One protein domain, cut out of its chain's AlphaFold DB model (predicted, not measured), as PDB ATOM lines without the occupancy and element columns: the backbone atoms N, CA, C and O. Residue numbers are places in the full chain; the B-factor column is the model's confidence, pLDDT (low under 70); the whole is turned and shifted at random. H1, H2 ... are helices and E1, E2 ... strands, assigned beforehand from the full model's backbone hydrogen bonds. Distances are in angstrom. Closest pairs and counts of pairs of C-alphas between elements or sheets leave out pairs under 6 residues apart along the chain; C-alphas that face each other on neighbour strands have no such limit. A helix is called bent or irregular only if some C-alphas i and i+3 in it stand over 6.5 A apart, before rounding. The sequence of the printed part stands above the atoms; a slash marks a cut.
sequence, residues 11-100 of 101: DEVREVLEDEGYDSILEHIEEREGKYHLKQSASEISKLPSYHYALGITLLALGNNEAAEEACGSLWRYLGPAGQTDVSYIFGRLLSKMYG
ATOM      1  N   ASP A  11      10.064  22.906 -24.718       93.62
ATOM      2  CA  ASP A  11      11.168  22.044 -25.144       93.62
ATOM      3  C   ASP A  11      11.369  20.856 -24.186       93.62
ATOM      4  O   ASP A  11      11.522  19.727 -24.642       93.62
ATOM      5  N   GLU A  12      11.280  21.066 -22.862       93.50
ATOM      6  CA  GLU A  12      11.326  19.970 -21.876       93.50
ATOM      7  C   GLU A  12      10.146  19.001 -22.023       93.50
ATOM      8  O   GLU A  12      10.299  17.804 -21.773       93.50
ATOM      9  N   VAL A  13       8.964  19.518 -22.369       93.69
ATOM     10  CA  VAL A  13       7.772  18.703 -22.622       93.69
ATOM     11  C   VAL A  13       7.929  17.926 -23.926       93.69
ATOM     12  O   VAL A  13       7.680  16.724 -23.942       93.69
ATOM     13  N   ARG A  14       8.384  18.588 -24.995       94.62
ATOM     14  CA  ARG A  14       8.625  17.981 -26.306       94.62
ATOM     15  C   ARG A  14       9.620  16.834 -26.214       94.62
ATOM     16  O   ARG A  14       9.296  15.757 -26.688       94.62
ATOM     17  N   GLU A  15      10.749  17.034 -25.537       93.31
ATOM     18  CA  GLU A  15      11.763  15.992 -25.314       93.31
ATOM     19  C   GLU A  15      11.136  14.710 -24.738       93.31
ATOM     20  O   GLU A  15      11.366  13.613 -25.234       93.31
ATOM     21  N   VAL A  16      10.287  14.843 -23.712       91.38
ATOM     22  CA  VAL A  16       9.658  13.681 -23.064       91.38
ATOM     23  C   VAL A  16       8.623  13.001 -23.963       91.38
ATOM     24  O   VAL A  16       8.440  11.790 -23.861       91.38
ATOM     25  N   LEU A  17       7.928  13.759 -24.813       90.81
ATOM     26  CA  LEU A  17       6.930  13.221 -25.737       90.81
ATOM     27  C   LEU A  17       7.573  12.553 -26.963       90.81
ATOM     28  O   LEU A  17       7.103  11.499 -27.385       90.81
ATOM     29  N   GLU A  18       8.634  13.140 -27.516       91.38
ATOM     30  CA  GLU A  18       9.364  12.625 -28.684       91.38
ATOM     31  C   GLU A  18      10.017  11.270 -28.408       91.38
ATOM     32  O   GLU A  18       9.940  10.389 -29.264       91.38
ATOM     33  N   ASP A  19      10.582  11.078 -27.207       85.62
ATOM     34  CA  ASP A  19      11.228   9.823 -26.783       85.62
ATOM     35  C   ASP A  19      10.340   8.582 -27.011       85.62
ATOM     36  O   ASP A  19      10.846   7.481 -27.219       85.62
ATOM     37  N   GLU A  20       9.017   8.759 -26.988       81.00
ATOM     38  CA  GLU A  20       8.033   7.677 -27.073       81.00
ATOM     39  C   GLU A  20       7.036   7.862 -28.237       81.00
ATOM     40  O   GLU A  20       6.065   7.113 -28.353       81.00
ATOM     41  N   GLY A  21       7.252   8.853 -29.114       85.06
ATOM     42  CA  GLY A  21       6.420   9.098 -30.303       85.06
ATOM     43  C   GLY A  21       5.045   9.726 -30.029       85.06
ATOM     44  O   GLY A  21       4.083   9.443 -30.743       85.06
ATOM     45  N   TYR A  22       4.932  10.557 -28.988       86.50
ATOM     46  CA  TYR A  22       3.714  11.292 -28.611       86.50
ATOM     47  C   TYR A  22       3.814  12.806 -28.875       86.50
ATOM     48  O   TYR A  22       3.023  13.595 -28.353       86.50
ATOM     49  N   ASP A  23       4.779  13.236 -29.684       88.25
ATOM     50  CA  ASP A  23       5.022  14.634 -30.049       88.25
ATOM     51  C   ASP A  23       3.827  15.284 -30.764       88.25
ATOM     52  O   ASP A  23       3.566  16.476 -30.574       88.25
ATOM     53  N   SER A  24       3.010  14.482 -31.459       91.19
ATOM     54  CA  SER A  24       1.767  14.930 -32.099       91.19
ATOM     55  C   SER A  24       0.772  15.582 -31.129       91.19
ATOM     56  O   SER A  24      -0.084  16.360 -31.543       91.19
ATOM     57  N   ILE A  25       0.871  15.320 -29.819       92.12
ATOM     58  CA  ILE A  25       0.038  15.987 -28.805       92.12
ATOM     59  C   ILE A  25       0.236  17.504 -28.846       92.12
ATOM     60  O   ILE A  25      -0.738  18.256 -28.744       92.12
ATOM     61  N   LEU A  26       1.479  17.961 -29.031       94.69
ATOM     62  CA  LEU A  26       1.796  19.386 -29.088       94.69
ATOM     63  C   LEU A  26       1.190  20.060 -30.321       94.69
ATOM     64  O   LEU A  26       0.929  21.259 -30.287       94.69
ATOM     65  N   GLU A  27       0.877  19.312 -31.382       95.12
ATOM     66  CA  GLU A  27       0.195  19.860 -32.555       95.12
ATOM     67  C   GLU A  27      -1.224  20.338 -32.240       95.12
ATOM     68  O   GLU A  27      -1.749  21.201 -32.947       95.12
ATOM     69  N   HIS A  28      -1.844  19.828 -31.175       95.81
ATOM     70  CA  HIS A  28      -3.173  20.247 -30.734       95.81
ATOM     71  C   HIS A  28      -3.152  21.347 -29.676       95.81
ATOM     72  O   HIS A  28      -4.217  21.809 -29.270       95.81
ATOM     73  N   ILE A  29      -1.964  21.766 -29.247       95.38
ATOM     74  CA  ILE A  29      -1.775  22.814 -28.255       95.38
ATOM     75  C   ILE A  29      -1.244  24.060 -28.962       95.38
ATOM     76  O   ILE A  29      -0.458  23.996 -29.908       95.38
ATOM     77  N   GLU A  30      -1.708  25.220 -28.532       95.44
ATOM     78  CA  GLU A  30      -1.215  26.509 -28.994       95.44
ATOM     79  C   GLU A  30      -1.012  27.458 -27.822       95.44
ATOM     80  O   GLU A  30      -1.680  27.353 -26.795       95.44
ATOM     81  N   GLU A  31      -0.093  28.402 -27.988       94.75
ATOM     82  CA  GLU A  31       0.109  29.477 -27.029       94.75
ATOM     83  C   GLU A  31      -0.713  30.701 -27.444       94.75
ATOM     84  O   GLU A  31      -0.564  31.218 -28.553       94.75
ATOM     85  N   ARG A  32      -1.581  31.175 -26.550       92.75
ATOM     86  CA  ARG A  32      -2.352  32.413 -26.702       92.75
ATOM     87  C   ARG A  32      -2.165  33.251 -25.448       92.75
ATOM     88  O   ARG A  32      -2.370  32.763 -24.344       92.75
ATOM     89  N   GLU A  33      -1.749  34.503 -25.621       90.06
ATOM     90  CA  GLU A  33      -1.571  35.455 -24.510       90.06
ATOM     91  C   GLU A  33      -0.647  34.935 -23.384       90.06
ATOM     92  O   GLU A  33      -0.853  35.227 -22.206       90.06
ATOM     93  N   GLY A  34       0.377  34.147 -23.737       87.75
ATOM     94  CA  GLY A  34       1.321  33.562 -22.779       87.75
ATOM     95  C   GLY A  34       0.787  32.347 -22.010       87.75
ATOM     96  O   GLY A  34       1.367  31.963 -20.996       87.75
ATOM     97  N   LYS A  35      -0.327  31.753 -22.454       90.75
ATOM     98  CA  LYS A  35      -0.912  30.534 -21.884       90.75
ATOM     99  C   LYS A  35      -1.110  29.469 -22.957       90.75
ATOM    100  O   LYS A  35      -1.432  29.780 -24.099       90.75
ATOM    101  N   TYR A  36      -0.960  28.202 -22.578       94.56
ATOM    102  CA  TYR A  36      -1.150  27.067 -23.483       94.56
ATOM    103  C   TYR A  36      -2.591  26.569 -23.460       94.56
ATOM    104  O   TYR A  36      -3.128  26.289 -22.393       94.56
ATOM    105  N   HIS A  37      -3.213  26.442 -24.625       94.38
ATOM    106  CA  HIS A  37      -4.608  26.044 -24.797       94.38
ATOM    107  C   HIS A  37      -4.733  24.941 -25.840       94.38
ATOM    108  O   HIS A  37      -3.878  24.809 -26.715       94.38
ATOM    109  N   LEU A  38      -5.823  24.177 -25.784       94.75
ATOM    110  CA  LEU A  38      -6.180  23.300 -26.892       94.75
ATOM    111  C   LEU A  38      -6.715  24.113 -28.072       94.75
ATOM    112  O   LEU A  38      -7.551  25.000 -27.897       94.75
ATOM    113  N   LYS A  39      -6.290  23.751 -29.285       94.75
ATOM    114  CA  LYS A  39      -6.793  24.335 -30.541       94.75
ATOM    115  C   LYS A  39      -8.268  24.014 -30.802       94.75
ATOM    116  O   LYS A  39      -8.946  24.750 -31.511       94.75
ATOM    117  N   GLN A  40      -8.741  22.891 -30.271       94.06
ATOM    118  CA  GLN A  40     -10.108  22.379 -30.388       94.06
ATOM    119  C   GLN A  40     -10.412  21.494 -29.168       94.06
ATOM    120  O   GLN A  40      -9.483  21.108 -28.456       94.06
ATOM    121  N   SER A  41     -11.675  21.157 -28.901       91.38
ATOM    122  CA  SER A  41     -12.005  20.386 -27.693       91.38
ATOM    123  C   SER A  41     -11.336  19.003 -27.698       91.38
ATOM    124  O   SER A  41     -11.161  18.383 -28.749       91.38
ATOM    125  N   ALA A  42     -10.998  18.466 -26.520       90.56
ATOM    126  CA  ALA A  42     -10.370  17.143 -26.414       90.56
ATOM    127  C   ALA A  42     -11.198  16.048 -27.117       90.56
ATOM    128  O   ALA A  42     -10.640  15.175 -27.785       90.56
ATOM    129  N   SER A  43     -12.532  16.141 -27.043       89.44
ATOM    130  CA  SER A  43     -13.480  15.257 -27.734       89.44
ATOM    131  C   SER A  43     -13.451  15.347 -29.261       89.44
ATOM    132  O   SER A  43     -13.789  14.366 -29.924       89.44
ATOM    133  N   GLU A  44     -13.085  16.502 -29.821       92.56
ATOM    134  CA  GLU A  44     -12.901  16.682 -31.266       92.56
ATOM    135  C   GLU A  44     -11.549  16.136 -31.728       92.56
ATOM    136  O   GLU A  44     -11.463  15.557 -32.809       92.56
ATOM    137  N   ILE A  45     -10.515  16.247 -30.886       91.69
ATOM    138  CA  ILE A  45      -9.183  15.708 -31.180       91.69
ATOM    139  C   ILE A  45      -9.206  14.175 -31.203       91.69
ATOM    140  O   ILE A  45      -8.664  13.541 -32.105       91.69
ATOM    141  N   SER A  46      -9.816  13.559 -30.191       88.62
ATOM    142  CA  SER A  46      -9.878  12.105 -30.067       88.62
ATOM    143  C   SER A  46     -11.083  11.673 -29.246       88.62
ATOM    144  O   SER A  46     -11.586  12.410 -28.407       88.62
ATOM    145  N   LYS A  47     -11.544  10.437 -29.443       87.44
ATOM    146  CA  LYS A  47     -12.540   9.801 -28.562       87.44
ATOM    147  C   LYS A  47     -11.897   8.946 -27.472       87.44
ATOM    148  O   LYS A  47     -12.610   8.387 -26.643       87.44
ATOM    149  N   LEU A  48     -10.574   8.792 -27.506       85.44
ATOM    150  CA  LEU A  48      -9.850   7.931 -26.586       85.44
ATOM    151  C   LEU A  48      -9.617   8.664 -25.259       85.44
ATOM    152  O   LEU A  48      -8.922   9.681 -25.251       85.44
ATOM    153  N   PRO A  49     -10.103   8.123 -24.126       84.25
ATOM    154  CA  PRO A  49      -9.880   8.727 -22.814       84.25
ATOM    155  C   PRO A  49      -8.397   8.923 -22.479       84.25
ATOM    156  O   PRO A  49      -8.019   9.900 -21.842       84.25
ATOM    157  N   SER A  50      -7.528   8.019 -22.931       81.69
ATOM    158  CA  SER A  50      -6.087   8.155 -22.719       81.69
ATOM    159  C   SER A  50      -5.466   9.325 -23.465       81.69
ATOM    160  O   SER A  50      -4.527   9.928 -22.961       81.69
ATOM    161  N   TYR A  51      -6.005   9.683 -24.629       86.94
ATOM    162  CA  TYR A  51      -5.543  10.848 -25.375       86.94
ATOM    163  C   TYR A  51      -5.973  12.148 -24.687       86.94
ATOM    164  O   TYR A  51      -5.218  13.110 -24.627       86.94
ATOM    165  N   HIS A  52      -7.170  12.166 -24.097       88.56
ATOM    166  CA  HIS A  52      -7.635  13.283 -23.264       88.56
ATOM    167  C   HIS A  52      -6.747  13.468 -22.038       88.56
ATOM    168  O   HIS A  52      -6.325  14.580 -21.735       88.56
ATOM    169  N   TYR A  53      -6.398  12.356 -21.388       85.88
ATOM    170  CA  TYR A  53      -5.449  12.354 -20.279       85.88
ATOM    171  C   TYR A  53      -4.085  12.909 -20.685       85.88
ATOM    172  O   TYR A  53      -3.514  13.750 -19.997       85.88
ATOM    173  N   ALA A  54      -3.596  12.475 -21.842       88.25
ATOM    174  CA  ALA A  54      -2.337  12.910 -22.407       88.25
ATOM    175  C   ALA A  54      -2.299  14.427 -22.667       88.25
ATOM    176  O   ALA A  54      -1.357  15.112 -22.257       88.25
ATOM    177  N   LEU A  55      -3.362  14.972 -23.268       91.94
ATOM    178  CA  LEU A  55      -3.536  16.412 -23.465       91.94
ATOM    179  C   LEU A  55      -3.544  17.165 -22.130       91.94
ATOM    180  O   LEU A  55      -2.847  18.167 -21.984       91.94
ATOM    181  N   GLY A  56      -4.284  16.666 -21.137       91.06
ATOM    182  CA  GLY A  56      -4.387  17.329 -19.843       91.06
ATOM    183  C   GLY A  56      -3.081  17.334 -19.050       91.06
ATOM    184  O   GLY A  56      -2.699  18.379 -18.533       91.06
ATOM    185  N   ILE A  57      -2.336  16.225 -19.002       89.75
ATOM    186  CA  ILE A  57      -1.017  16.208 -18.341       89.75
ATOM    187  C   ILE A  57      -0.035  17.138 -19.056       89.75
ATOM    188  O   ILE A  57       0.753  17.815 -18.401       89.75
ATOM    189  N   THR A  58      -0.093  17.198 -20.385       92.81
ATOM    190  CA  THR A  58       0.765  18.091 -21.173       92.81
ATOM    191  C   THR A  58       0.462  19.557 -20.857       92.81
ATOM    192  O   THR A  58       1.377  20.329 -20.586       92.81
ATOM    193  N   LEU A  59      -0.815  19.942 -20.788       93.56
ATOM    194  CA  LEU A  59      -1.231  21.296 -20.399       93.56
ATOM    195  C   LEU A  59      -0.872  21.631 -18.949       93.56
ATOM    196  O   LEU A  59      -0.454  22.752 -18.663       93.56
ATOM    197  N   LEU A  60      -0.978  20.651 -18.048       90.94
ATOM    198  CA  LEU A  60      -0.555  20.783 -16.658       90.94
ATOM    199  C   LEU A  60       0.957  21.025 -16.570       90.94
ATOM    200  O   LEU A  60       1.394  21.935 -15.868       90.94
ATOM    201  N   ALA A  61       1.748  20.259 -17.328       91.69
ATOM    202  CA  ALA A  61       3.194  20.436 -17.429       91.69
ATOM    203  C   ALA A  61       3.566  21.821 -17.952       91.69
ATOM    204  O   ALA A  61       4.480  22.448 -17.424       91.69
ATOM    205  N   LEU A  62       2.804  22.332 -18.914       93.44
ATOM    206  CA  LEU A  62       2.948  23.679 -19.459       93.44
ATOM    207  C   LEU A  62       2.376  24.785 -18.545       93.44
ATOM    208  O   LEU A  62       2.435  25.964 -18.887       93.44
ATOM    209  N   GLY A  63       1.833  24.429 -17.378       91.12
ATOM    210  CA  GLY A  63       1.372  25.368 -16.357       91.12
ATOM    211  C   GLY A  63      -0.045  25.907 -16.538       91.12
ATOM    212  O   GLY A  63      -0.443  26.797 -15.785       91.12
ATOM    213  N   ASN A  64      -0.829  25.385 -17.488       90.81
ATOM    214  CA  ASN A  64      -2.233  25.762 -17.638       90.81
ATOM    215  C   ASN A  64      -3.164  24.727 -16.988       90.81
ATOM    216  O   ASN A  64      -3.714  23.848 -17.652       90.81
ATOM    217  N   ASN A  65      -3.358  24.867 -15.674       88.44
ATOM    218  CA  ASN A  65      -4.207  23.973 -14.879       88.44
ATOM    219  C   ASN A  65      -5.672  23.979 -15.341       88.44
ATOM    220  O   ASN A  65      -6.305  22.930 -15.361       88.44
ATOM    221  N   GLU A  66      -6.202  25.140 -15.735       88.81
ATOM    222  CA  GLU A  66      -7.596  25.271 -16.178       88.81
ATOM    223  C   GLU A  66      -7.824  24.488 -17.477       88.81
ATOM    224  O   GLU A  66      -8.733  23.663 -17.561       88.81
ATOM    225  N   ALA A  67      -6.944  24.672 -18.466       90.25
ATOM    226  CA  ALA A  67      -7.016  23.923 -19.719       90.25
ATOM    227  C   ALA A  67      -6.750  22.422 -19.508       90.25
ATOM    228  O   ALA A  67      -7.342  21.582 -20.185       90.25
ATOM    229  N   ALA A  68      -5.885  22.066 -18.553       89.31
ATOM    230  CA  ALA A  68      -5.634  20.677 -18.184       89.31
ATOM    231  C   ALA A  68      -6.876  19.993 -17.591       89.31
ATOM    232  O   ALA A  68      -7.178  18.843 -17.925       89.31
ATOM    233  N   GLU A  69      -7.607  20.692 -16.721       86.50
ATOM    234  CA  GLU A  69      -8.873  20.217 -16.162       86.50
ATOM    235  C   GLU A  69      -9.946  20.061 -17.238       86.50
ATOM    236  O   GLU A  69     -10.641  19.048 -17.248       86.50
ATOM    237  N   GLU A  70     -10.041  21.004 -18.176       87.94
ATOM    238  CA  GLU A  70     -10.960  20.909 -19.313       87.94
ATOM    239  C   GLU A  70     -10.640  19.701 -20.206       87.94
ATOM    240  O   GLU A  70     -11.535  18.922 -20.542       87.94
ATOM    241  N   ALA A  71      -9.362  19.503 -20.540       86.88
ATOM    242  CA  ALA A  71      -8.915  18.427 -21.422       86.88
ATOM    243  C   ALA A  71      -9.165  17.033 -20.828       86.88
ATOM    244  O   ALA A  71      -9.631  16.135 -21.526       86.88
ATOM    245  N   CYS A  72      -8.874  16.849 -19.539       79.94
ATOM    246  CA  CYS A  72      -9.097  15.584 -18.839       79.94
ATOM    247  C   CYS A  72     -10.554  15.395 -18.390       79.94
ATOM    248  O   CYS A  72     -11.001  14.263 -18.193       79.94
ATOM    249  N   GLY A  73     -11.298  16.474 -18.149       78.56
ATOM    250  CA  GLY A  73     -12.623  16.424 -17.539       78.56
ATOM    251  C   GLY A  73     -12.644  15.577 -16.257       78.56
ATOM    252  O   GLY A  73     -11.838  15.745 -15.342       78.56
ATOM    253  N   SER A  74     -13.560  14.604 -16.191       68.94
ATOM    254  CA  SER A  74     -13.669  13.683 -15.046       68.94
ATOM    255  C   SER A  74     -12.634  12.547 -15.044       68.94
ATOM    256  O   SER A  74     -12.552  11.798 -14.063       68.94
ATOM    257  N   LEU A  75     -11.822  12.413 -16.100       70.62
ATOM    258  CA  LEU A  75     -10.925  11.273 -16.307       70.62
ATOM    259  C   LEU A  75      -9.786  11.192 -15.294       70.62
ATOM    260  O   LEU A  75      -9.311  10.086 -15.049       70.62
ATOM    261  N   TRP A  76      -9.426  12.296 -14.625       64.94
ATOM    262  CA  TRP A  76      -8.485  12.303 -13.493       64.94
ATOM    263  C   TRP A  76      -8.812  11.254 -12.422       64.94
ATOM    264  O   TRP A  76      -7.926  10.768 -11.728       64.94
ATOM    265  N   ARG A  77     -10.097  10.904 -12.281       61.97
ATOM    266  CA  ARG A  77     -10.582   9.935 -11.289       61.97
ATOM    267  C   ARG A  77     -10.552   8.487 -11.776       61.97
ATOM    268  O   ARG A  77     -10.606   7.580 -10.952       61.97
ATOM    269  N   TYR A  78     -10.513   8.274 -13.090       56.97
ATOM    270  CA  TYR A  78     -10.716   6.965 -13.721       56.97
ATOM    271  C   TYR A  78      -9.449   6.428 -14.376       56.97
ATOM    272  O   TYR A  78      -9.177   5.232 -14.317       56.97
ATOM    273  N   LEU A  79      -8.647   7.318 -14.952       57.31
ATOM    274  CA  LEU A  79      -7.333   7.013 -15.491       57.31
ATOM    275  C   LEU A  79      -6.300   7.230 -14.387       57.31
ATOM    276  O   LEU A  79      -5.430   8.092 -14.456       57.31
ATOM    277  N   GLY A  80      -6.427   6.429 -13.328       53.28
ATOM    278  CA  GLY A  80      -5.258   6.107 -12.522       53.28
ATOM    279  C   GLY A  80      -4.220   5.364 -13.384       53.28
ATOM    280  O   GLY A  80      -4.556   4.885 -14.472       53.28
ATOM    281  N   PRO A  81      -2.981   5.190 -12.893       46.56
ATOM    282  CA  PRO A  81      -1.847   4.590 -13.622       46.56
ATOM    283  C   PRO A  81      -2.045   3.139 -14.121       46.56
ATOM    284  O   PRO A  81      -1.105   2.514 -14.596       46.56
ATOM    285  N   ALA A  82      -3.244   2.566 -13.996       45.69
ATOM    286  CA  ALA A  82      -3.554   1.171 -14.295       45.69
ATOM    287  C   ALA A  82      -4.161   0.934 -15.695       45.69
ATOM    288  O   ALA A  82      -4.364  -0.217 -16.069       45.69
ATOM    289  N   GLY A  83      -4.499   1.983 -16.457       46.41
ATOM    290  CA  GLY A  83      -5.292   1.831 -17.686       46.41
ATOM    291  C   GLY A  83      -4.500   1.577 -18.972       46.41
ATOM    292  O   GLY A  83      -4.975   0.844 -19.836       46.41
ATOM    293  N   GLN A  84      -3.327   2.195 -19.130       57.19
ATOM    294  CA  GLN A  84      -2.494   2.102 -20.337       57.19
ATOM    295  C   GLN A  84      -1.034   2.327 -19.945       57.19
ATOM    296  O   GLN A  84      -0.671   3.430 -19.532       57.19
ATOM    297  N   THR A  85      -0.223   1.274 -20.009       57.78
ATOM    298  CA  THR A  85       1.142   1.254 -19.462       57.78
ATOM    299  C   THR A  85       2.045   2.317 -20.093       57.78
ATOM    300  O   THR A  85       2.746   3.012 -19.363       57.78
ATOM    301  N   ASP A  86       1.951   2.518 -21.410       61.34
ATOM    302  CA  ASP A  86       2.852   3.412 -22.158       61.34
ATOM    303  C   ASP A  86       2.541   4.893 -21.881       61.34
ATOM    304  O   ASP A  86       3.404   5.674 -21.483       61.34
ATOM    305  N   VAL A  87       1.255   5.253 -21.942       66.75
ATOM    306  CA  VAL A  87       0.719   6.562 -21.531       66.75
ATOM    307  C   VAL A  87       1.100   6.848 -20.071       66.75
ATOM    308  O   VAL A  87       1.626   7.911 -19.751       66.75
ATOM    309  N   SER A  88       0.925   5.877 -19.174       72.12
ATOM    310  CA  SER A  88       1.250   6.055 -17.751       72.12
ATOM    311  C   SER A  88       2.746   6.294 -17.509       72.12
ATOM    312  O   SER A  88       3.097   7.020 -16.579       72.12
ATOM    313  N   TYR A  89       3.623   5.726 -18.341       78.81
ATOM    314  CA  TYR A  89       5.069   5.918 -18.242       78.81
ATOM    315  C   TYR A  89       5.495   7.336 -18.647       78.81
ATOM    316  O   TYR A  89       6.130   8.035 -17.853       78.81
ATOM    317  N   ILE A  90       5.088   7.801 -19.832       82.19
ATOM    318  CA  ILE A  90       5.428   9.140 -20.354       82.19
ATOM    319  C   ILE A  90       4.892  10.235 -19.441       82.19
ATOM    320  O   ILE A  90       5.619  11.136 -19.018       82.19
ATOM    321  N   PHE A  91       3.613  10.135 -19.079       81.69
ATOM    322  CA  PHE A  91       2.989  11.116 -18.200       81.69
ATOM    323  C   PHE A  91       3.553  11.016 -16.782       81.69
ATOM    324  O   PHE A  91       3.716  12.039 -16.122       81.69
ATOM    325  N   GLY A  92       3.988   9.827 -16.355       83.75
ATOM    326  CA  GLY A  92       4.808   9.641 -15.162       83.75
ATOM    327  C   GLY A  92       6.133  10.410 -15.211       83.75
ATOM    328  O   GLY A  92       6.498  11.032 -14.215       83.75
ATOM    329  N   ARG A  93       6.829  10.443 -16.358       88.12
ATOM    330  CA  ARG A  93       8.059  11.240 -16.542       88.12
ATOM    331  C   ARG A  93       7.784  12.740 -16.486       88.12
ATOM    332  O   ARG A  93       8.515  13.452 -15.797       88.12
ATOM    333  N   LEU A  94       6.725  13.219 -17.145       87.19
ATOM    334  CA  LEU A  94       6.307  14.626 -17.063       87.19
ATOM    335  C   LEU A  94       5.960  15.021 -15.623       87.19
ATOM    336  O   LEU A  94       6.451  16.033 -15.125       87.19
ATOM    337  N   LEU A  95       5.196  14.181 -14.919       84.88
ATOM    338  CA  LEU A  95       4.911  14.349 -13.495       84.88
ATOM    339  C   LEU A  95       6.206  14.351 -12.671       84.88
ATOM    340  O   LEU A  95       6.422  15.284 -11.904       84.88
ATOM    341  N   SER A  96       7.118  13.395 -12.851       86.44
ATOM    342  CA  SER A  96       8.395  13.382 -12.113       86.44
ATOM    343  C   SER A  96       9.184  14.674 -12.317       86.44
ATOM    344  O   SER A  96       9.620  15.289 -11.340       86.44
ATOM    345  N   LYS A  97       9.279  15.146 -13.571       87.12
ATOM    346  CA  LYS A  97       9.923  16.421 -13.905       87.12
ATOM    347  C   LYS A  97       9.227  17.601 -13.218       87.12
ATOM    348  O   LYS A  97       9.935  18.466 -12.709       87.12
ATOM    349  N   MET A  98       7.894  17.643 -13.165       85.38
ATOM    350  CA  MET A  98       7.138  18.698 -12.471       85.38
ATOM    351  C   MET A  98       7.311  18.668 -10.946       85.38
ATOM    352  O   MET A  98       7.405  19.716 -10.313       85.38
ATOM    353  N   TYR A  99       7.350  17.481 -10.343       82.12
ATOM    354  CA  TYR A  99       7.404  17.302  -8.888       82.12
ATOM    355  C   TYR A  99       8.836  17.227  -8.325       82.12
ATOM    356  O   TYR A  99       9.002  17.090  -7.112       82.12
ATOM    357  N   GLY A 100       9.862  17.341  -9.178       69.12
ATOM    358  CA  GLY A 100      11.269  17.417  -8.773       69.12
ATOM    359  C   GLY A 100      11.820  16.123  -8.167       69.12
ATOM    360  O   GLY A 100      12.615  16.194  -7.229       69.12
TER     361      GLY A 100
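What this domain is: This is residues 11 to 100 of the 101 residues of an uncharacterized protein of Halomonas titanicae (UniProt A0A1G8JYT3). A compact cluster of helices is built round H4 as its core, with H5 folding back against H4 at a steep angle and H6 running along another side of it. H1 packs on H6 at a shallow angle, the short H2 lies across H4, and a small strand hairpin, E1 and E2, packs with E2 on H5 and H4. The printed part has 90 residues with six named helices and two named strands, in the order H1 H2 E1 E2 H3 H4 H5 H6, and its class is mostly helix. The two-stranded sheet, order E1 - E2, is antiparallel. The radius of gyration of the C-alphas is 11.9 A, and the spans are 35 by 26 by 23 A.

How they stand to each other: H1, residues 11 to 18, and H2, residues 23 to 28, only just touch, with 3 pairs of C-alphas within 8 A, the closest being Leu 17 and Asp 23 at 4.9 A. H1 touches residues 90 to 94 alone of H6, residues 85 to 99, at a shallow tilt of 14 degrees, opposite ways; the closest C-alphas are Val 16 and Ile 90, 6.8 A. E1, residues 29 to 32, and E2, residues 35 to 38, form an antiparallel hairpin, with N 30 and O 37 at 2.9 A and N 37 and O 30 at 2.8 A, within hydrogen-bond range. H4, residues 49 to 61, is the hub, touching H2, H6, H3, residues 42 to 45, and H5, residues 65 to 77. H2 only just touches residues 54 to 58 of H4, with 3 pairs within 8 A, about perpendicular at 86 degrees; C-alphas 25 and 55 are closest, 6.4 A. H4 and H5 form a helical hairpin, a steep tilt of 40 degrees, opposite ways, with C-alphas 56 and 68 closest at 3.9 A. H4 and H6 touch at a shallow tilt of 16 degrees, the same way, closest at C-alphas 57 and 91, 6.5 A. The closest C-alphas of E2 and H5 are His 37 and Ala 67, 6.0 A. H5 and H6 are apart. Every O i to N i+4 pair is within hydrogen-bond range in H4 and H6, against 3 of 4 in H1, 5 of 9 in H5 and 0 of 2 in H2, where 3 of 3 O i to N i+3 pairs are; H3 is too short for an i+4 pair.

Where its parts are: H1 begins at C-alpha 11, (11.168, 22.044, -25.144). H4 measures 18.4 A, H5 15.8 A and H6 20.2 A, ending at C-alpha 99, (7.404, 17.302, -8.888). H5 is irregular: C-alphas 71 and 74 are 9.3 A apart.

The domain as a whole: The C-alphas farthest apart, Glu 33 and Ala 82, are 35.8 A apart. The printed part has no cut and no long link. Mean pLDDT of the printed part is 84.1; residues 74, 76 to 87 and 100 are under 70.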